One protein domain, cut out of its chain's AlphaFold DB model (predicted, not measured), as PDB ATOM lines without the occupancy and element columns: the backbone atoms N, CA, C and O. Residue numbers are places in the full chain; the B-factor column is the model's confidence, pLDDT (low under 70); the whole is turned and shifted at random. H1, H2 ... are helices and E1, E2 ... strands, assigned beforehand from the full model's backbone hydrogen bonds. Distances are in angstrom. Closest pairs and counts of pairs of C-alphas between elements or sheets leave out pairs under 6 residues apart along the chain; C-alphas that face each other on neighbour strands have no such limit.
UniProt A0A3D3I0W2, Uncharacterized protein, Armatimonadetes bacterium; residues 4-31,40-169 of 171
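AT A GLANCE: This is residues 4 to 31 and 40 to 169 of the 171 residues of an uncharacterized protein of Armatimonadetes bacterium (UniProt A0A3D3I0W2). What shape do these atoms make? Six strands, E1 to E6, form one long sheet curled like part of a barrel and left open, with H1 packed in its hollow. The strands run along a rod, and H2 and H3 sit at one end, between E3 and E4 along the chain. How is it made up? The printed part has 158 residues, with three named helices and six named strands in the order H1 E1 E2 E3 H2 H3 E4 E5 E6; the class is mixed, and the sheet, E1 - E2 - E3 - E4 - E5 - E6, is all antiparallel. It is loose, with a radius of gyration of the C-alphas of 18.6 A and spans of 62 by 28 by 25 A.

HOW THE PARTS SIT: Where is the first helix? H1, residues 4 to 15, is on one face of the sheet of E1, residues 41 to 52, E2, 59 to 76, E3, 79 to 93, E4, 111 to 127, E5, 133 to 148, and E6, 155 to 168: two layers, a helix on one face of a sheet. The sheet curls round H1; the closest C-alphas of H1 and E6 are those of Ala 15 and Gly 163, 5.5 A apart. How do the strands pair? E1 E2 E3 and E4 E5 E6 are meanders, each strand the antiparallel neighbour of the one before. Within hydrogen-bond range are N 44 and O 66 in the hairpin E1 and E2, 2.9 A, N 69 and O 85 in the hairpin E2 and E3, 2.7 A, N 88 and O 120 between E3 and E4, 2.9 A, N 119 and O 141 in the hairpin E4 and E5, 2.8 A, and N 142 and O 161 in the hairpin E5 and E6, 2.9 A. Where are the other helices? H2, residues 94 to 102, is on the sheet, its closest C-alphas to E4 being those of Ala 95 and Ala 113, 4.9 A apart, while H3, residues 106 to 109, only grazes it. In H1 and H2 every O i to N i+4 pair is within hydrogen-bond range; H3 is too short for one.

IN THESE COORDINATES: Where does H1 begin? C-alpha 4 is at (92.055, 23.053, 31.907), and H1 is 16.6 A long. How long are the strands? E1 measures 24.2 A, E2 45.0 A, E3 44.2 A, E4 49.6 A, E5 45.2 A and E6 39.2 A, ending at C-alpha 168, (96.786, -10.850, 40.377).

THE WHOLE: Is anything missing? Residues 32 to 39 are not printed; C-alphas 31 and 40 are 10.5 A apart across this cut. Where is confidence low? Residues 15 to 31 are under 70 in pLDDT.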
ATOM      1  N   VAL A   4      92.035  24.093  32.948       70.06
ATOM      2  CA  VAL A   4      92.055  23.053  31.907       70.06
ATOM      3  C   VAL A   4      93.002  21.909  32.276       70.06
ATOM      4  O   VAL A   4      92.599  20.752  32.227       70.06
ATOM      5  N   GLY A   5      94.234  22.224  32.695       73.69
ATOM      6  CA  GLY A   5      95.236  21.218  33.055       73.69
ATOM      7  C   GLY A   5      94.844  20.383  34.274       73.69
ATOM      8  O   GLY A   5      95.196  19.210  34.354       73.69
ATOM      9  N   GLN A   6      94.076  20.961  35.204       76.81
ATOM     10  CA  GLN A   6      93.561  20.232  36.362       76.81
ATOM     11  C   GLN A   6      92.568  19.139  35.943       76.81
ATOM     12  O   GLN A   6      92.690  18.001  36.392       76.81
ATOM     13  N   PHE A   7      91.607  19.454  35.068       75.88
ATOM     14  CA  PHE A   7      90.587  18.484  34.656       75.88
ATOM     15  C   PHE A   7      91.121  17.428  33.689       75.88
ATOM     16  O   PHE A   7      90.783  16.252  33.819       75.88
ATOM     17  N   THR A   8      91.984  17.812  32.746       77.00
ATOM     18  CA  THR A   8      92.586  16.847  31.817       77.00
ATOM     19  C   THR A   8      93.572  15.919  32.525       77.00
ATOM     20  O   THR A   8      93.578  14.720  32.249       77.00
ATOM     21  N   GLY A   9      94.344  16.433  33.490       76.25
ATOM     22  CA  GLY A   9      95.231  15.626  34.331       76.25
ATOM     23  C   GLY A   9      94.471  14.631  35.211       76.25
ATOM     24  O   GLY A   9      94.854  13.466  35.294       76.25
ATOM     25  N   GLU A  10      93.350  15.046  35.806       74.00
ATOM     26  CA  GLU A  10      92.490  14.146  36.584       74.00
ATOM     27  C   GLU A  10      91.869  13.046  35.706       74.00
ATOM     28  O   GLU A  10      91.818  11.883  36.108       74.00
ATOM     29  N   LEU A  11      91.471  13.371  34.470       76.31
ATOM     30  CA  LEU A  11      90.979  12.378  33.513       76.31
ATOM     31  C   LEU A  11      92.060  11.351  33.149       76.31
ATOM     32  O   LEU A  11      91.778  10.156  33.094       76.31
ATOM     33  N   GLN A  12      93.300  11.800  32.929       78.12
ATOM     34  CA  GLN A  12      94.446  10.920  32.676       78.12
ATOM     35  C   GLN A  12      94.733  10.015  33.880       78.12
ATOM     36  O   GLN A  12      94.927   8.811  33.710       78.12
ATOM     37  N   ARG A  13      94.694  10.571  35.097       77.94
ATOM     38  CA  ARG A  13      94.844   9.824  36.350       77.94
ATOM     39  C   ARG A  13      93.793   8.710  36.466       77.94
ATOM     40  O   ARG A  13      94.129   7.543  36.669       77.94
ATOM     41  N   LEU A  14      92.519   9.057  36.286       71.19
ATOM     42  CA  LEU A  14      91.408   8.104  36.352       71.19
ATOM     43  C   LEU A  14      91.486   7.047  35.242       71.19
ATOM     44  O   LEU A  14      91.275   5.866  35.508       71.19
ATOM     45  N   ALA A  15      91.840   7.443  34.015       62.66
ATOM     46  CA  ALA A  15      91.994   6.518  32.896       62.66
ATOM     47  C   ALA A  15      93.109   5.489  33.141       62.66
ATOM     48  O   ALA A  15      92.964   4.326  32.768       62.66
ATOM     49  N   LEU A  16      94.196   5.885  33.799       68.94
ATOM     50  CA  LEU A  16      95.295   4.989  34.155       68.94
ATOM     51  C   LEU A  16      95.045   4.199  35.447       68.94
ATOM     52  O   LEU A  16      95.911   3.426  35.854       68.94
ATOM     53  N   PHE A  17      93.880   4.367  36.085       63.28
ATOM     54  CA  PHE A  17      93.560   3.778  37.387       63.28
ATOM     55  C   PHE A  17      94.597   4.112  38.470       63.28
ATOM     56  O   PHE A  17      94.771   3.364  39.433       63.28
ATOM     57  N   THR A  18      95.298   5.238  38.332       57.53
ATOM     58  CA  THR A  18      96.267   5.698  39.322       57.53
ATOM     59  C   THR A  18      95.505   6.488  40.382       57.53
ATOM     60  O   THR A  18      94.917   7.525  40.117       57.53
ATOM     61  N   GLY A  19      95.384   5.964  41.601       49.75
ATOM     62  CA  GLY A  19      94.668   6.652  42.679       49.75
ATOM     63  C   GLY A  19      95.320   7.979  43.099       49.75
ATOM     64  O   GLY A  19      96.485   8.232  42.799       49.75
ATOM     65  N   SER A  20      94.592   8.789  43.873       39.75
ATOM     66  CA  SER A  20      95.259   9.602  44.901       39.75
ATOM     67  C   SER A  20      95.880   8.643  45.932       39.75
ATOM     68  O   SER A  20      95.447   7.490  46.016       39.75
ATOM     69  N   LEU A  21      96.892   9.072  46.697       32.06
ATOM     70  CA  LEU A  21      97.591   8.217  47.677       32.06
ATOM     71  C   LEU A  21      96.634   7.458  48.629       32.06
ATOM     72  O   LEU A  21      96.952   6.339  49.015       32.06
ATOM     73  N   ASP A  22      95.436   7.992  48.904       32.56
ATOM     74  CA  ASP A  22      94.407   7.344  49.738       32.56
ATOM     75  C   ASP A  22      93.522   6.313  49.009       32.56
ATOM     76  O   ASP A  22      92.923   5.442  49.639       32.56
ATOM     77  N   SER A  23      93.414   6.374  47.679       39.06
ATOM     78  CA  SER A  23      92.572   5.467  46.883       39.06
ATOM     79  C   SER A  23      93.372   4.454  46.059       39.06
ATOM     80  O   SER A  23      92.786   3.534  45.495       39.06
ATOM     81  N   GLY A  24      94.696   4.626  45.958       37.88
ATOM     82  CA  GLY A  24      95.583   3.773  45.161       37.88
ATOM     83  C   GLY A  24      95.894   2.408  45.780       37.88
ATOM     84  O   GLY A  24      96.358   1.522  45.070       37.88
ATOM     85  N   MET A  25      95.626   2.220  47.076       35.81
ATOM     86  CA  MET A  25      95.992   0.994  47.803       35.81
ATOM     87  C   MET A  25      94.809   0.161  48.303       35.81
ATOM     88  O   MET A  25      95.018  -0.957  48.766       35.81
ATOM     89  N   ASP A  26      93.572   0.641  48.169       40.16
ATOM     90  CA  ASP A  26      92.391  -0.120  48.582       40.16
ATOM     91  C   ASP A  26      91.668  -0.696  47.358       40.16
ATOM     92  O   ASP A  26      90.531  -0.346  47.043       40.16
ATOM     93  N   LEU A  27      92.361  -1.610  46.666       47.72
ATOM     94  CA  LEU A  27      91.808  -2.502  45.632       47.72
ATOM     95  C   LEU A  27      90.874  -3.576  46.221       47.72
ATOM     96  O   LEU A  27      90.569  -4.576  45.568       47.72
ATOM     97  N   SER A  28      90.421  -3.383  47.459       49.06
ATOM     98  CA  SER A  28      89.329  -4.149  48.030       49.06
ATOM     99  C   SER A  28      88.035  -3.403  47.713       49.06
ATOM    100  O   SER A  28      87.799  -2.319  48.262       49.06
ATOM    101  N   PRO A  29      87.136  -3.945  46.874       53.22
ATOM    102  CA  PRO A  29      85.736  -3.626  47.059       53.22
ATOM    103  C   PRO A  29      85.419  -4.111  48.471       53.22
ATOM    104  O   PRO A  29      85.308  -5.311  48.711       53.22
ATOM    105  N   LYS A  30      85.371  -3.196  49.442       52.06
ATOM    106  CA  LYS A  30      84.830  -3.532  50.752       52.06
ATOM    107  C   LYS A  30      83.396  -3.934  50.473       52.06
ATOM    108  O   LYS A  30      82.562  -3.074  50.190       52.06
ATOM    109  N   LEU A  31      83.151  -5.242  50.442       53.28
ATOM    110  CA  LEU A  31      81.801  -5.746  50.548       53.28
ATOM    111  C   LEU A  31      81.228  -5.051  51.787       53.28
ATOM    112  O   LEU A  31      81.934  -4.981  52.805       53.28
ATOM    113  N   ASP A  40      72.914  -6.672  43.806       87.88
ATOM    114  CA  ASP A  40      73.042  -5.554  44.740       87.88
ATOM    115  C   ASP A  40      74.102  -4.565  44.257       87.88
ATOM    116  O   ASP A  40      75.171  -4.955  43.762       87.88
ATOM    117  N   THR A  41      73.797  -3.275  44.417       90.31
ATOM    118  CA  THR A  41      74.664  -2.183  43.974       90.31
ATOM    119  C   THR A  41      74.969  -1.193  45.084       90.31
ATOM    120  O   THR A  41      74.137  -0.914  45.944       90.31
ATOM    121  N   TRP A  42      76.176  -0.633  45.050       88.19
ATOM    122  CA  TRP A  42      76.593   0.451  45.937       88.19
ATOM    123  C   TRP A  42      77.551   1.395  45.212       88.19
ATOM    124  O   TRP A  42      78.150   1.033  44.200       88.19
ATOM    125  N   LYS A  43      77.689   2.626  45.709       87.12
ATOM    126  CA  LYS A  43      78.518   3.661  45.075       87.12
ATOM    127  C   LYS A  43      79.727   4.024  45.929       87.12
ATOM    128  O   LYS A  43      79.607   4.140  47.147       87.12
ATOM    129  N   ARG A  44      80.875   4.266  45.291       82.81
ATOM    130  CA  ARG A  44      82.073   4.841  45.930       82.81
ATOM    131  C   ARG A  44      82.603   5.989  45.090       82.81
ATOM    132  O   ARG A  44      82.870   5.809  43.906       82.81
ATOM    133  N   THR A  45      82.815   7.135  45.721       84.00
ATOM    134  CA  THR A  45      83.404   8.303  45.060       84.00
ATOM    135  C   THR A  45      84.886   8.111  44.829       84.00
ATOM    136  O   THR A  45      85.610   7.696  45.733       84.00
ATOM    137  N   VAL A  46      85.322   8.435  43.617       76.00
ATOM    138  CA  VAL A  46      86.715   8.315  43.166       76.00
ATOM    139  C   VAL A  46      87.302   9.608  42.627       76.00
ATOM    140  O   VAL A  46      88.510   9.688  42.391       76.00
ATOM    141  N   GLY A  47      86.464  10.624  42.467       76.31
ATOM    142  CA  GLY A  47      86.887  11.946  42.060       76.31
ATOM    143  C   GLY A  47      85.720  12.913  42.016       76.31
ATOM    144  O   GLY A  47      84.605  12.616  42.456       76.31
ATOM    145  N   TYR A  48      86.002  14.077  41.454       80.62
ATOM    146  CA  TYR A  48      85.026  15.119  41.218       80.62
ATOM    147  C   TYR A  48      85.288  15.725  39.845       80.62
ATOM    148  O   TYR A  48      86.438  15.964  39.483       80.62
ATOM    149  N   SER A  49      84.227  15.980  39.088       80.88
ATOM    150  CA  SER A  49      84.325  16.562  37.750       80.88
ATOM    151  C   SER A  49      83.241  17.616  37.555       80.88
ATOM    152  O   SER A  49      82.134  17.441  38.082       80.88
ATOM    153  N   PRO A  50      83.508  18.695  36.797       84.12
ATOM    154  CA  PRO A  50      82.467  19.596  36.332       84.12
ATOM    155  C   PRO A  50      81.417  18.817  35.551       84.12
ATOM    156  O   PRO A  50      81.739  18.089  34.616       84.12
ATOM    157  N   GLN A  51      80.165  18.961  35.953       85.81
ATOM    158  CA  GLN A  51      79.021  18.332  35.311       85.81
ATOM    159  C   GLN A  51      77.853  19.310  35.358       85.81
ATOM    160  O   GLN A  51      77.699  20.066  36.326       85.81
ATOM    161  N   ARG A  52      76.999  19.274  34.335       86.69
ATOM    162  CA  ARG A  52      75.740  20.016  34.369       86.69
ATOM    163  C   ARG A  52      74.860  19.458  35.488       86.69
ATOM    164  O   ARG A  52      74.755  18.242  35.658       86.69
ATOM    165  N   ILE A  53      74.263  20.337  36.285       86.31
ATOM    166  CA  ILE A  53      73.326  19.928  37.331       86.31
ATOM    167  C   ILE A  53      72.040  19.459  36.645       86.31
ATOM    168  O   ILE A  53      71.520  20.134  35.756       86.31
ATOM    169  N   ALA A  54      71.522  18.299  37.052       83.31
ATOM    170  CA  ALA A  54      70.274  17.779  36.506       83.31
ATOM    171  C   ALA A  54      69.152  18.824  36.638       83.31
ATOM    172  O   ALA A  54      68.927  19.366  37.720       83.31
ATOM    173  N   ASN A  55      68.452  19.094  35.533       85.44
ATOM    174  CA  ASN A  55      67.376  20.089  35.448       85.44
ATOM    175  C   ASN A  55      67.815  21.542  35.729       85.44
ATOM    176  O   ASN A  55      67.013  22.349  36.194       85.44
ATOM    177  N   SER A  56      69.076  21.895  35.458       85.31
ATOM    178  CA  SER A  56      69.574  23.268  35.576       85.31
ATOM    179  C   SER A  56      70.525  23.635  34.436       85.31
ATOM    180  O   SER A  56      71.285  22.804  33.945       85.31
ATOM    181  N   ASP A  57      70.540  24.921  34.080       82.12
ATOM    182  CA  ASP A  57      71.526  25.516  33.165       82.12
ATOM    183  C   ASP A  57      72.885  25.787  33.837       82.12
ATOM    184  O   ASP A  57      73.792  26.366  33.237       82.12
ATOM    185  N   LYS A  58      73.044  25.403  35.108       85.06
ATOM    186  CA  LYS A  58      74.286  25.578  35.864       85.06
ATOM    187  C   LYS A  58      75.145  24.323  35.805       85.06
ATOM    188  O   LYS A  58      74.656  23.198  35.920       85.06
ATOM    189  N   ALA A  59      76.447  24.538  35.696       87.19
ATOM    190  CA  ALA A  59      77.451  23.513  35.879       87.19
ATOM    191  C   ALA A  59      78.093  23.685  37.258       87.19
ATOM    192  O   ALA A  59      78.354  24.795  37.717       87.19
ATOM    193  N   ALA A  60      78.353  22.568  37.923       87.19
ATOM    194  CA  ALA A  60      79.077  22.544  39.182       87.19
ATOM    195  C   ALA A  60      79.995  21.330  39.224       87.19
ATOM    196  O   ALA A  60      79.821  20.361  38.484       87.19
ATOM    197  N   VAL A  61      80.978  21.381  40.113       85.94
ATOM    198  CA  VAL A  61      81.806  20.221  40.418       85.94
ATOM    199  C   VAL A  61      80.946  19.207  41.173       85.94
ATOM    200  O   VAL A  61      80.454  19.490  42.265       85.94
ATOM    201  N   GLN A  62      80.745  18.034  40.577       83.44
ATOM    202  CA  GLN A  62      79.929  16.954  41.128       83.44
ATOM    203  C   GLN A  62      80.779  15.707  41.373       83.44
ATOM    204  O   GLN A  62      81.826  15.519  40.748       83.44
ATOM    205  N   ARG A  63      80.321  14.857  42.300       85.12
ATOM    206  CA  ARG A  63      80.959  13.572  42.617       85.12
ATOM    207  C   ARG A  63      81.000  12.684  41.377       85.12
ATOM    208  O   ARG A  63      80.030  12.611  40.625       85.12
ATOM    209  N   LEU A  64      82.119  11.996  41.204       83.56
ATOM    210  CA  LEU A  64      82.280  10.921  40.240       83.56
ATOM    211  C   LEU A  64      82.424   9.612  41.012       83.56
ATOM    212  O   LEU A  64      83.358   9.448  41.803       83.56
ATOM    213  N   ASP A  65      81.482   8.700  40.790       86.50
ATOM    214  CA  ASP A  65      81.361   7.463  41.549       86.50
ATOM    215  C   ASP A  65      81.571   6.242  40.654       86.50
ATOM    216  O   ASP A  65      81.033   6.168  39.548       86.50
ATOM    217  N   TYR A  66      82.259   5.231  41.183       87.62
ATOM    218  CA  TYR A  66      82.049   3.864  40.721       87.62
ATOM    219  C   TYR A  66      80.736   3.337  41.285       87.62
ATOM    220  O   TYR A  66      80.490   3.436  42.489       87.62
ATOM    221  N   THR A  67      79.940   2.710  40.428       91.12
ATOM    222  CA  THR A  67      78.824   1.852  40.822       91.12
ATOM    223  C   THR A  67      79.310   0.412  40.834       91.12
ATOM    224  O   THR A  67      79.618  -0.165  39.795       91.12
ATOM    225  N   PHE A  68      79.408  -0.161  42.024       90.25
ATOM    226  CA  PHE A  68      79.733  -1.561  42.239       90.25
ATOM    227  C   PHE A  68      78.465  -2.394  42.111       90.25
ATOM    228  O   PHE A  68      77.395  -1.960  42.524       90.25
ATOM    229  N   THR A  69      78.586  -3.582  41.533       93.06
ATOM    230  CA  THR A  69      77.521  -4.570  41.385       93.06
ATOM    231  C   THR A  69      78.071  -5.932  41.766       93.06
ATOM    232  O   THR A  69      79.041  -6.397  41.156       93.06
ATOM    233  N   TYR A  70      77.448  -6.603  42.729       92.81
ATOM    234  CA  TYR A  70      77.801  -7.985  43.037       92.81
ATOM    235  C   TYR A  70      77.212  -8.928  41.977       92.81
ATOM    236  O   TYR A  70      76.006  -8.963  41.749       92.81
ATOM    237  N   LYS A  71      78.076  -9.681  41.290       94.44
ATOM    238  CA  LYS A  71      77.703 -10.584  40.189       94.44
ATOM    239  C   LYS A  71      77.482 -12.030  40.640       94.44
ATOM    240  O   LYS A  71      77.008 -12.831  39.844       94.44
ATOM    241  N   GLY A  72      77.785 -12.354  41.897       92.50
ATOM    242  CA  GLY A  72      77.635 -13.699  42.448       92.50
ATOM    243  C   GLY A  72      78.935 -14.491  42.515       92.50
ATOM    244  O   GLY A  72      80.031 -13.949  42.352       92.50
ATOM    245  N   VAL A  73      78.794 -15.787  42.792       94.19
ATOM    246  CA  VAL A  73      79.900 -16.746  42.778       94.19
ATOM    247  C   VAL A  73      80.129 -17.215  41.347       94.19
ATOM    248  O   VAL A  73      79.210 -17.699  40.691       94.19
ATOM    249  N   MET A  74      81.364 -17.082  40.886       93.50
ATOM    250  CA  MET A  74      81.827 -17.527  39.578       93.50
ATOM    251  C   MET A  74      82.816 -18.680  39.756       93.50
ATOM    252  O   MET A  74      83.398 -18.843  40.827       93.50
ATOM    253  N   GLU A  75      83.032 -19.454  38.698       93.00
ATOM    254  CA  GLU A  75      84.038 -20.512  38.655       93.00
ATOM    255  C   GLU A  75      84.900 -20.349  37.402       93.00
ATOM    256  O   GLU A  75      84.381 -20.162  36.301       93.00
ATOM    257  N   ALA A  76      86.219 -20.403  37.567       86.50
ATOM    258  CA  ALA A  76      87.165 -20.460  36.458       86.50
ATOM    259  C   ALA A  76      88.341 -21.356  36.846       86.50
ATOM    260  O   ALA A  76      88.856 -21.255  37.957       86.50
ATOM    261  N   ASN A  77      88.773 -22.230  35.933       85.56
ATOM    262  CA  ASN A  77      89.875 -23.174  36.165       85.56
ATOM    263  C   ASN A  77      89.713 -24.005  37.460       85.56
ATOM    264  O   ASN A  77      90.692 -24.275  38.150       85.56
ATOM    265  N   GLY A  78      88.475 -24.371  37.817       86.62
ATOM    266  CA  GLY A  78      88.157 -25.128  39.036       86.62
ATOM    267  C   GLY A  78      88.226 -24.327  40.344       86.62
ATOM    268  O   GLY A  78      87.971 -24.885  41.408       86.62
ATOM    269  N   GLN A  79      88.537 -23.028  40.293       88.94
ATOM    270  CA  GLN A  79      88.523 -22.142  41.454       88.94
ATOM    271  C   GLN A  79      87.247 -21.299  41.462       88.94
ATOM    272  O   GLN A  79      86.922 -20.625  40.481       88.94
ATOM    273  N   LYS A  80      86.540 -21.315  42.595       93.69
ATOM    274  CA  LYS A  80      85.362 -20.476  42.829       93.69
ATOM    275  C   LYS A  80      85.741 -19.183  43.544       93.69
ATOM    276  O   LYS A  80      86.606 -19.191  44.415       93.69
ATOM    277  N   PHE A  81      85.077 -18.090  43.191       92.06
ATOM    278  CA  PHE A  81      85.318 -16.762  43.762       92.06
ATOM    279  C   PHE A  81      84.063 -15.889  43.674       92.06
ATOM    280  O   PHE A  81      83.195 -16.110  42.830       92.06
ATOM    281  N   HIS A  82      83.966 -14.875  44.529       92.19
ATOM    282  CA  HIS A  82      82.965 -13.818  44.392       92.19
ATOM    283  C   HIS A  82      83.395 -12.849  43.292       92.19
ATOM    284  O   HIS A  82      84.544 -12.415  43.290       92.19
ATOM    285  N   ARG A  83      82.482 -12.450  42.402       93.56
ATOM    286  CA  ARG A  83      82.744 -11.382  41.431       93.56
ATOM    287  C   ARG A  83      81.988 -10.109  41.777       93.56
ATOM    288  O   ARG A  83      80.767 -10.121  41.922       93.56
ATOM    289  N   VAL A  84      82.709  -8.997  41.831       92.25
ATOM    290  CA  VAL A  84      82.151  -7.646  41.929       92.25
ATOM    291  C   VAL A  84      82.627  -6.844  40.731       92.25
ATOM    292  O   VAL A  84      83.819  -6.791  40.456       92.25
ATOM    293  N   GLN A  85      81.704  -6.197  40.031       93.88
ATOM    294  CA  GLN A  85      82.027  -5.306  38.920       93.88
ATOM    295  C   GLN A  85      81.781  -3.861  39.332       93.88
ATOM    296  O   GLN A  85      80.684  -3.537  39.775       93.88
ATOM    297  N   ALA A  86      82.770  -2.997  39.156       90.94
ATOM    298  CA  ALA A  86      82.655  -1.558  39.329       90.94
ATOM    299  C   ALA A  86      82.625  -0.874  37.961       90.94
ATOM    300  O   ALA A  86      83.514  -1.114  37.149       90.94
ATOM    301  N   THR A  87      81.641  -0.014  37.705       93.50
ATOM    302  CA  THR A  87      81.556   0.793  36.477       93.50
ATOM    303  C   THR A  87      81.488   2.280  36.794       93.50
ATOM    304  O   THR A  87      80.900   2.690  37.793       93.50
ATOM    305  N   MET A  88      82.117   3.099  35.960       90.38
ATOM    306  CA  MET A  88      82.093   4.558  36.035       90.38
ATOM    307  C   MET A  88      81.982   5.104  34.618       90.38
ATOM    308  O   MET A  88      82.645   4.596  33.715       90.38
ATOM    309  N   SER A  89      81.164   6.137  34.440       92.56
ATOM    310  CA  SER A  89      81.043   6.866  33.183       92.56
ATOM    311  C   SER A  89      81.054   8.366  33.464       92.56
ATOM    312  O   SER A  89      80.449   8.828  34.434       92.56
ATOM    313  N   LEU A  90      81.766   9.108  32.627       90.12
ATOM    314  CA  LEU A  90      81.807  10.559  32.593       90.12
ATOM    315  C   LEU A  90      81.560  10.995  31.151       90.12
ATOM    316  O   LEU A  90      82.281  10.569  30.252       90.12
ATOM    317  N   ASP A  91      80.590  11.878  30.951       92.62
ATOM    318  CA  ASP A  91      80.388  12.627  29.711       92.62
ATOM    319  C   ASP A  91      80.006  14.054  30.107       92.62
ATOM    320  O   ASP A  91      78.923  14.297  30.643       92.62
ATOM    321  N   SER A  92      80.947  14.987  29.978       90.81
ATOM    322  CA  SER A  92      80.771  16.347  30.494       90.81
ATOM    323  C   SER A  92      81.487  17.390  29.649       90.81
ATOM    324  O   SER A  92      82.469  17.087  28.978       90.81
ATOM    325  N   ASN A  93      81.012  18.635  29.716       91.00
ATOM    326  CA  ASN A  93      81.689  19.790  29.139       91.00
ATOM    327  C   ASN A  93      82.116  20.756  30.255       91.00
ATOM    328  O   ASN A  93      81.295  21.481  30.818       91.00
ATOM    329  N   ALA A  94      83.411  20.787  30.567       90.50
ATOM    330  CA  ALA A  94      83.942  21.636  31.629       90.50
ATOM    331  C   ALA A  94      83.998  23.129  31.255       90.50
ATOM    332  O   ALA A  94      84.112  23.965  32.154       90.50
ATOM    333  N   ALA A  95      83.864  23.496  29.972       90.19
ATOM    334  CA  ALA A  95      83.838  24.902  29.563       90.19
ATOM    335  C   ALA A  95      82.649  25.661  30.167       90.19
ATOM    336  O   ALA A  95      82.795  26.830  30.514       90.19
ATOM    337  N   GLU A  96      81.502  25.000  30.358       90.00
ATOM    338  CA  GLU A  96      80.320  25.608  30.985       90.00
ATOM    339  C   GLU A  96      80.641  26.111  32.393       90.00
ATOM    340  O   GLU A  96      80.378  27.265  32.724       90.00
ATOM    341  N   PHE A  97      81.285  25.265  33.200       89.00
ATOM    342  CA  PHE A  97      81.697  25.612  34.556       89.00
ATOM    343  C   PHE A  97      82.747  26.729  34.575       89.00
ATOM    344  O   PHE A  97      82.655  27.646  35.392       89.00
ATOM    345  N   VAL A  98      83.733  26.676  33.672       87.69
ATOM    346  CA  VAL A  98      84.786  27.700  33.575       87.69
ATOM    347  C   VAL A  98      84.185  29.060  33.220       87.69
ATOM    348  O   VAL A  98      84.420  30.038  33.927       87.69
ATOM    349  N   ASN A  99      83.358  29.109  32.177       90.19
ATOM    350  CA  ASN A  99      82.695  30.326  31.714       90.19
ATOM    351  C   ASN A  99      81.792  30.923  32.808       90.19
ATOM    352  O   ASN A  99      81.872  32.119  33.090       90.19
ATOM    353  N   GLN A 100      81.022  30.084  33.512       87.50
ATOM    354  CA  GLN A 100      80.202  30.509  34.653       87.50
ATOM    355  C   GLN A 100      81.041  31.063  35.808       87.50
ATOM    356  O   GLN A 100      80.706  32.111  36.356       87.50
ATOM    357  N   SER A 101      82.150  30.403  36.150       85.69
ATOM    358  CA  SER A 101      83.048  30.840  37.229       85.69
ATOM    359  C   SER A 101      83.726  32.177  36.921       85.69
ATOM    360  O   SER A 101      84.031  32.939  37.832       85.69
ATOM    361  N   MET A 102      83.943  32.473  35.637       87.31
ATOM    362  CA  MET A 102      84.493  33.746  35.167       87.31
ATOM    363  C   MET A 102      83.427  34.832  34.962       87.31
ATOM    364  O   MET A 102      83.782  35.980  34.702       87.31
ATOM    365  N   GLY A 103      82.135  34.494  35.037       89.88
ATOM    366  CA  GLY A 103      81.047  35.406  34.673       89.88
ATOM    367  C   GLY A 103      81.070  35.816  33.195       89.88
ATOM    368  O   GLY A 103      80.613  36.905  32.856       89.88
ATOM    369  N   MET A 104      81.633  34.975  32.321       91.25
ATOM    370  CA  MET A 104      81.825  35.256  30.898       91.25
ATOM    371  C   MET A 104      81.016  34.298  30.027       91.25
ATOM    372  O   MET A 104      80.781  33.143  30.373       91.25
ATOM    373  N   THR A 105      80.626  34.769  28.849       88.44
ATOM    374  CA  THR A 105      80.091  33.920  27.778       88.44
ATOM    375  C   THR A 105      81.230  33.244  26.997       88.44
ATOM    376  O   THR A 105      82.349  33.764  26.998       88.44
ATOM    377  N   PRO A 106      80.971  32.142  26.262       86.88
ATOM    378  CA  PRO A 106      81.978  31.505  25.402       86.88
ATOM    379  C   PRO A 106      82.634  32.463  24.397       86.88
ATOM    380  O   PRO A 106      83.824  32.361  24.121       86.88
ATOM    381  N   GLY A 107      81.876  33.436  23.875       87.38
ATOM    382  CA  GLY A 107      82.408  34.450  22.960       87.38
ATOM    383  C   GLY A 107      83.363  35.441  23.633       87.38
ATOM    384  O   GLY A 107      84.293  35.917  22.989       87.38
ATOM    385  N   GLN A 108      83.164  35.728  24.924       90.12
ATOM    386  CA  GLN A 108      84.032  36.616  25.704       90.12
ATOM    387  C   GLN A 108      85.300  35.908  26.192       90.12
ATOM    388  O   GLN A 108      86.377  36.492  26.138       90.12
ATOM    389  N   SER A 109      85.183  34.664  26.666       89.25
ATOM    390  CA  SER A 109      86.335  33.878  27.132       89.25
ATOM    391  C   SER A 109      87.139  33.263  25.985       89.25
ATOM    392  O   SER A 109      88.295  32.884  26.170       89.25
ATOM    393  N   GLY A 110      86.516  33.121  24.813       90.12
ATOM    394  CA  GLY A 110      87.043  32.373  23.680       90.12
ATOM    395  C   GLY A 110      86.994  30.854  23.859       90.12
ATOM    396  O   GLY A 110      87.406  30.137  22.952       90.12
ATOM    397  N   LEU A 111      86.501  30.348  24.995       90.62
ATOM    398  CA  LEU A 111      86.442  28.924  25.320       90.62
ATOM    399  C   LEU A 111      85.050  28.359  25.018       90.62
ATOM    400  O   LEU A 111      84.087  28.635  25.737       90.62
ATOM    401  N   GLU A 112      84.959  27.521  23.986       91.88
ATOM    402  CA  GLU A 112      83.695  26.916  23.552       91.88
ATOM    403  C   GLU A 112      83.408  25.594  24.260       91.88
ATOM    404  O   GLU A 112      82.298  25.374  24.749       91.88
ATOM    405  N   ALA A 113      84.399  24.702  24.319       92.19
ATOM    406  CA  ALA A 113      84.216  23.377  24.894       92.19
ATOM    407  C   ALA A 113      85.494  22.832  25.525       92.19
ATOM    408  O   ALA A 113      86.601  23.046  25.030       92.19
ATOM    409  N   ILE A 114      85.303  22.079  26.603       92.50
ATOM    410  CA  ILE A 114      86.273  21.144  27.167       92.50
ATOM    411  C   ILE A 114      85.490  19.856  27.388       92.50
ATOM    412  O   ILE A 114      84.944  19.638  28.470       92.50
ATOM    413  N   ASN A 115      85.360  19.039  26.346       93.62
ATOM    414  CA  ASN A 115      84.619  17.790  26.459       93.62
ATOM    415  C   ASN A 115      85.500  16.768  27.167       93.62
ATOM    416  O   ASN A 115      86.632  16.538  26.754       93.62
ATOM    417  N   LEU A 116      84.981  16.155  28.223       92.31
ATOM    418  CA  LEU A 116      85.635  15.113  28.999       92.31
ATOM    419  C   LEU A 116      84.772  13.859  28.900       92.31
ATOM    420  O   LEU A 116      83.604  13.885  29.297       92.31
ATOM    421  N   LYS A 117      85.353  12.771  28.393       94.56
ATOM    422  CA  LYS A 117      84.691  11.470  28.298       94.56
ATOM    423  C   LYS A 117      85.546  10.379  28.912       94.56
ATOM    424  O   LYS A 117      86.737  10.292  28.614       94.56
ATOM    425  N   LEU A 118      84.954   9.529  29.739       91.50
ATOM    426  CA  LEU A 118      85.637   8.366  30.297       91.50
ATOM    427  C   LEU A 118      84.635   7.305  30.722       91.50
ATOM    428  O   LEU A 118      83.845   7.536  31.626       91.50
ATOM    429  N   ASP A 119      84.753   6.122  30.141       94.50
ATOM    430  CA  ASP A 119      84.125   4.902  30.623       94.50
ATOM    431  C   ASP A 119      85.203   4.014  31.239       94.50
ATOM    432  O   ASP A 119      86.267   3.805  30.650       94.50
ATOM    433  N   ALA A 120      84.944   3.487  32.430       90.25
ATOM    434  CA  ALA A 120      85.855   2.588  33.118       90.25
ATOM    435  C   ALA A 120      85.102   1.446  33.797       90.25
ATOM    436  O   ALA A 120      84.095   1.667  34.470       90.25
ATOM    437  N   THR A 121      85.651   0.242  33.679       93.75
ATOM    438  CA  THR A 121      85.152  -0.971  34.330       93.75
ATOM    439  C   THR A 121      86.283  -1.642  35.090       93.75
ATOM    440  O   THR A 121      87.395  -1.751  34.574       93.75
ATOM    441  N   ILE A 122      85.998  -2.115  36.300       91.56
ATOM    442  CA  ILE A 122      86.900  -2.953  37.088       91.56
ATOM    443  C   ILE A 122      86.148  -4.205  37.523       91.56
ATOM    444  O   ILE A 122      85.151  -4.108  38.234       91.56
ATOM    445  N   ASP A 123      86.638  -5.374  37.129       92.50
ATOM    446  CA  ASP A 123      86.161  -6.653  37.645       92.50
ATOM    447  C   ASP A 123      87.089  -7.115  38.771       92.50
ATOM    448  O   ASP A 123      88.286  -7.314  38.553       92.50
ATOM    449  N   PHE A 124      86.533  -7.287  39.967       91.12
ATOM    450  CA  PHE A 124      87.210  -7.836  41.134       91.12
ATOM    451  C   PHE A 124      86.757  -9.273  41.368       91.12
ATOM    452  O   PHE A 124      85.560  -9.535  41.508       91.12
ATOM    453  N   ASP A 125      87.725 -10.175  41.481       91.75
ATOM    454  CA  ASP A 125      87.525 -11.553  41.910       91.75
ATOM    455  C   ASP A 125      88.038 -11.681  43.346       91.75
ATOM    456  O   ASP A 125      89.199 -11.368  43.622       91.75
ATOM    457  N   LEU A 126      87.172 -12.110  44.264       89.12
ATOM    458  CA  LEU A 126      87.459 -12.196  45.695       89.12
ATOM    459  C   LEU A 126      87.381 -13.640  46.182       89.12
ATOM    460  O   LEU A 126      86.501 -14.402  45.776       89.12
ATOM    461  N   ASP A 127      88.259 -13.994  47.110       88.69
ATOM    462  CA  ASP A 127      88.232 -15.286  47.786       88.69
ATOM    463  C   ASP A 127      86.895 -15.511  48.513       88.69
ATOM    464  O   ASP A 127      86.377 -14.603  49.165       88.69
ATOM    465  N   LEU A 128      86.335 -16.721  48.422       88.06
ATOM    466  CA  LEU A 128      85.004 -17.024  48.971       88.06
ATOM    467  C   LEU A 128      84.923 -16.888  50.493       88.06
ATOM    468  O   LEU A 128      83.887 -16.507  51.033       88.06
ATOM    469  N   ASN A 129      86.010 -17.215  51.188       85.50
ATOM    470  CA  ASN A 129      86.009 -17.288  52.643       85.50
ATOM    471  C   ASN A 129      86.504 -15.974  53.245       85.50
ATOM    472  O   ASN A 129      85.879 -15.393  54.130       85.50
ATOM    473  N   THR A 130      87.645 -15.500  52.753       84.06
ATOM    474  CA  THR A 130      88.358 -14.346  53.303       84.06
ATOM    475  C   THR A 130      87.944 -13.028  52.664       84.06
ATOM    476  O   THR A 130      88.247 -11.977  53.227       84.06
ATOM    477  N   ARG A 131      87.270 -13.063  51.502       82.44
ATOM    478  CA  ARG A 131      86.845 -11.887  50.715       82.44
ATOM    479  C   ARG A 131      88.000 -10.989  50.269       82.44
ATOM    480  O   ARG A 131      87.778  -9.874  49.806       82.44
ATOM    481  N   LYS A 132      89.238 -11.473  50.392       83.88
ATOM    482  CA  LYS A 132      90.424 -10.791  49.883       83.88
ATOM    483  C   LYS A 132      90.397 -10.801  48.361       83.88
ATOM    484  O   LYS A 132      90.004 -11.797  47.756       83.88
ATOM    485  N   THR A 133      90.854  -9.714  47.749       85.00
ATOM    486  CA  THR A 133      91.010  -9.630  46.297       85.00
ATOM    487  C   THR A 133      92.040 -10.653  45.822       85.00
ATOM    488  O   THR A 133      93.200 -10.590  46.211       85.00
ATOM    489  N   LEU A 134      91.618 -11.586  44.972       87.38
ATOM    490  CA  LEU A 134      92.485 -12.530  44.263       87.38
ATOM    491  C   LEU A 134      92.983 -11.910  42.958       87.38
ATOM    492  O   LEU A 134      94.147 -12.037  42.579       87.38
ATOM    493  N   ARG A 135      92.092 -11.206  42.260       89.44
ATOM    494  CA  ARG A 135      92.379 -10.565  40.980       89.44
ATOM    495  C   ARG A 135      91.546  -9.303  40.824       89.44
ATOM    496  O   ARG A 135      90.393  -9.261  41.240       89.44
ATOM    497  N   ALA A 136      92.116  -8.300  40.169       89.62
ATOM    498  CA  ALA A 136      91.370  -7.162  39.653       89.62
ATOM    499  C   ALA A 136      91.771  -6.904  38.197       89.62
ATOM    500  O   ALA A 136      92.961  -6.837  37.885       89.62
ATOM    501  N   LEU A 137      90.796  -6.771  37.301       91.25
ATOM    502  CA  LEU A 137      91.011  -6.387  35.908       91.25
ATOM    503  C   LEU A 137      90.299  -5.067  35.644       91.25
ATOM    504  O   LEU A 137      89.075  -5.009  35.678       91.25
ATOM    505  N   ALA A 138      91.070  -4.031  35.345       88.81
ATOM    506  CA  ALA A 138      90.576  -2.690  35.091       88.81
ATOM    507  C   ALA A 138      90.786  -2.316  33.617       88.81
ATOM    508  O   ALA A 138      91.879  -2.504  33.075       88.81
ATOM    509  N   VAL A 139      89.751  -1.788  32.966       92.94
ATOM    510  CA  VAL A 139      89.785  -1.308  31.578       92.94
ATOM    511  C   VAL A 139      89.066   0.028  31.489       92.94
ATOM    512  O   VAL A 139      87.962   0.170  32.010       92.94
ATOM    513  N   SER A 140      89.677   1.000  30.821       90.88
ATOM    514  CA  SER A 140      89.080   2.309  30.581       90.88
ATOM    515  C   SER A 140      89.232   2.737  29.125       90.88
ATOM    516  O   SER A 140      90.193   2.378  28.436       90.88
ATOM    517  N   LYS A 141      88.275   3.532  28.657       95.31
ATOM    518  CA  LYS A 141      88.314   4.197  27.361       95.31
ATOM    519  C   LYS A 141      87.720   5.585  27.507       95.31
ATOM    520  O   LYS A 141      86.679   5.758  28.125       95.31
ATOM    521  N   GLY A 142      88.370   6.575  26.923       93.56
ATOM    522  CA  GLY A 142      87.919   7.946  27.041       93.56
ATOM    523  C   GLY A 142      88.776   8.902  26.245       93.56
ATOM    524  O   GLY A 142      89.450   8.525  25.285       93.56
ATOM    525  N   GLY A 143      88.755  10.152  26.666       93.25
ATOM    526  CA  GLY A 143      89.518  11.217  26.061       93.25
ATOM    527  C   GLY A 143      88.938  12.574  26.394       93.25
ATOM    528  O   GLY A 143      87.906  12.695  27.056       93.25
ATOM    529  N   TYR A 144      89.619  13.593  25.909       93.94
ATOM    530  CA  TYR A 144      89.126  14.949  25.980       93.94
ATOM    531  C   TYR A 144      89.447  15.714  24.708       93.94
ATOM    532  O   TYR A 144      90.418  15.408  24.011       93.94
ATOM    533  N   ASP A 145      88.651  16.741  24.444       94.88
ATOM    534  CA  ASP A 145      88.946  17.727  23.417       94.88
ATOM    535  C   ASP A 145      88.645  19.144  23.901       94.88
ATOM    536  O   ASP A 145      87.729  19.368  24.695       94.88
ATOM    537  N   VAL A 146      89.459  20.096  23.451       92.62
ATOM    538  CA  VAL A 146      89.334  21.521  23.771       92.62
ATOM    539  C   VAL A 146      89.034  22.282  22.491       92.62
ATOM    540  O   VAL A 146      89.763  22.147  21.507       92.62
ATOM    541  N   ARG A 147      87.991  23.112  22.514       93.50
ATOM    542  CA  ARG A 147      87.559  23.949  21.386       93.50
ATOM    543  C   ARG A 147      87.519  25.412  21.789       93.50
ATOM    544  O   ARG A 147      87.112  25.741  22.908       93.50
ATOM    545  N   ILE A 148      87.922  26.275  20.864       92.88
ATOM    546  CA  ILE A 148      87.960  27.725  21.054       92.88
ATOM    547  C   ILE A 148      87.259  28.434  19.898       92.88
ATOM    548  O   ILE A 148      87.266  27.947  18.769       92.88
ATOM    549  N   SER A 149      86.741  29.629  20.161       88.69
ATOM    550  CA  SER A 149      85.950  30.400  19.192       88.69
ATOM    551  C   SER A 149      86.732  30.869  17.968       88.69
ATOM    552  O   SER A 149      86.154  31.152  16.923       88.69
ATOM    553  N   GLN A 150      88.059  30.941  18.078       86.38
ATOM    554  CA  GLN A 150      88.947  31.327  16.981       86.38
ATOM    555  C   GLN A 150      89.105  30.227  15.924       86.38
ATOM    556  O   GLN A 150      89.512  30.522  14.803       86.38
ATOM    557  N   VAL A 151      88.777  28.973  16.262       86.25
ATOM    558  CA  VAL A 151      88.827  27.832  15.338       86.25
ATOM    559  C   VAL A 151      87.507  27.053  15.436       86.25
ATOM    560  O   VAL A 151      87.464  25.964  16.016       86.25
ATOM    561  N   PRO A 152      86.402  27.606  14.900       80.38
ATOM    562  CA  PRO A 152      85.077  27.033  15.088       80.38
ATOM    563  C   PRO A 152      84.987  25.592  14.582       80.38
ATOM    564  O   PRO A 152      85.397  25.273  13.464       80.38
ATOM    565  N   GLY A 153      84.408  24.718  15.402       78.38
ATOM    566  CA  GLY A 153      84.109  23.337  15.019       78.38
ATOM    567  C   GLY A 153      85.304  22.380  14.983       78.38
ATOM    568  O   GLY A 153      85.082  21.188  14.765       78.38
ATOM    569  N   GLN A 154      86.533  22.841  15.242       86.50
ATOM    570  CA  GLN A 154      87.711  21.975  15.338       86.50
ATOM    571  C   GLN A 154      88.339  22.038  16.736       86.50
ATOM    572  O   GLN A 154      88.450  23.117  17.322       86.50
ATOM    573  N   PRO A 155      88.766  20.894  17.296       90.31
ATOM    574  CA  PRO A 155      89.513  20.901  18.536       90.31
ATOM    575  C   PRO A 155      90.925  21.440  18.300       90.31
ATOM    576  O   PRO A 155      91.640  20.987  17.411       90.31
ATOM    577  N   VAL A 156      91.348  22.385  19.139       93.06
ATOM    578  CA  VAL A 156      92.747  22.843  19.184       93.06
ATOM    579  C   VAL A 156      93.646  21.863  19.933       93.06
ATOM    580  O   VAL A 156      94.866  21.896  19.794       93.06
ATOM    581  N   LEU A 157      93.037  20.983  20.725       91.69
ATOM    582  CA  LEU A 157      93.685  19.867  21.392       91.69
ATOM    583  C   LEU A 157      92.688  18.717  21.482       91.69
ATOM    584  O   LEU A 157      91.571  18.912  21.949       91.69
ATOM    585  N   GLU A 158      93.111  17.523  21.089       94.50
ATOM    586  CA  GLU A 158      92.361  16.285  21.276       94.50
ATOM    587  C   GLU A 158      93.317  15.222  21.815       94.50
ATOM    588  O   GLU A 158      94.428  15.053  21.311       94.50
ATOM    589  N   GLN A 159      92.881  14.486  22.832       94.31
ATOM    590  CA  GLN A 159      93.606  13.330  23.332       94.31
ATOM    591  C   GLN A 159      92.640  12.180  23.577       94.31
ATOM    592  O   GLN A 159      91.677  12.300  24.329       94.31
ATOM    593  N   LYS A 160      92.948  11.027  22.982       94.69
ATOM    594  CA  LYS A 160      92.260   9.763  23.252       94.69
ATOM    595  C   LYS A 160      93.011   8.999  24.331       94.69
ATOM    596  O   LYS A 160      94.240   8.990  24.358       94.69
ATOM    597  N   LEU A 161      92.258   8.360  25.214       91.62
ATOM    598  CA  LEU A 161      92.766   7.617  26.356       91.62
ATOM    599  C   LEU A 161      92.245   6.184  26.306       91.62
ATOM    600  O   LEU A 161      91.057   5.934  26.096       91.62
ATOM    601  N   SER A 162      93.146   5.240  26.543       92.94
ATOM    602  CA  SER A 162      92.820   3.838  26.776       92.94
ATOM    603  C   SER A 162      93.716   3.316  27.886       92.94
ATOM    604  O   SER A 162      94.939   3.411  27.773       92.94
ATOM    605  N   GLY A 163      93.118   2.770  28.937       86.94
ATOM    606  CA  GLY A 163      93.836   2.197  30.065       86.94
ATOM    607  C   GLY A 163      93.508   0.724  30.236       86.94
ATOM    608  O   GLY A 163      92.373   0.289  30.027       86.94
ATOM    609  N   ARG A 164      94.507  -0.054  30.646       88.69
ATOM    610  CA  ARG A 164      94.323  -1.428  31.104       88.69
ATOM    611  C   ARG A 164      95.287  -1.702  32.245       88.69
ATOM    612  O   ARG A 164      96.482  -1.476  32.099       88.69
ATOM    613  N   SER A 165      94.764  -2.221  33.346       84.31
ATOM    614  CA  SER A 165      95.561  -2.665  34.485       84.31
ATOM    615  C   SER A 165      95.069  -4.026  34.958       84.31
ATOM    616  O   SER A 165      93.879  -4.338  34.878       84.31
ATOM    617  N   GLN A 166      95.996  -4.855  35.419       86.50
ATOM    618  CA  GLN A 166      95.687  -6.160  35.975       86.50
ATOM    619  C   GLN A 166      96.493  -6.359  37.252       86.50
ATOM    620  O   GLN A 166      97.720  -6.329  37.230       86.50
ATOM    621  N   LEU A 167      95.783  -6.619  38.345       82.88
ATOM    622  CA  LEU A 167      96.342  -7.151  39.576       82.88
ATOM    623  C   LEU A 167      96.008  -8.640  39.644       82.88
ATOM    624  O   LEU A 167      94.858  -9.028  39.435       82.88
ATOM    625  N   SER A 168      96.994  -9.462  39.982       84.38
ATOM    626  CA  SER A 168      96.786 -10.850  40.377       84.38
ATOM    627  C   SER A 168      97.601 -11.099  41.631       84.38
ATOM    628  O   SER A 168      98.822 -10.968  41.609       84.38
ATOM    629  N   LEU A 169      96.924 -11.447  42.714       70.94
ATOM    630  CA  LEU A 169      97.547 -11.928  43.932       70.94
ATOM    631  C   LEU A 169      97.425 -13.448  43.869       70.94
ATOM    632  O   LEU A 169      96.394 -14.017  44.220       70.94
TER     633      LEU A 169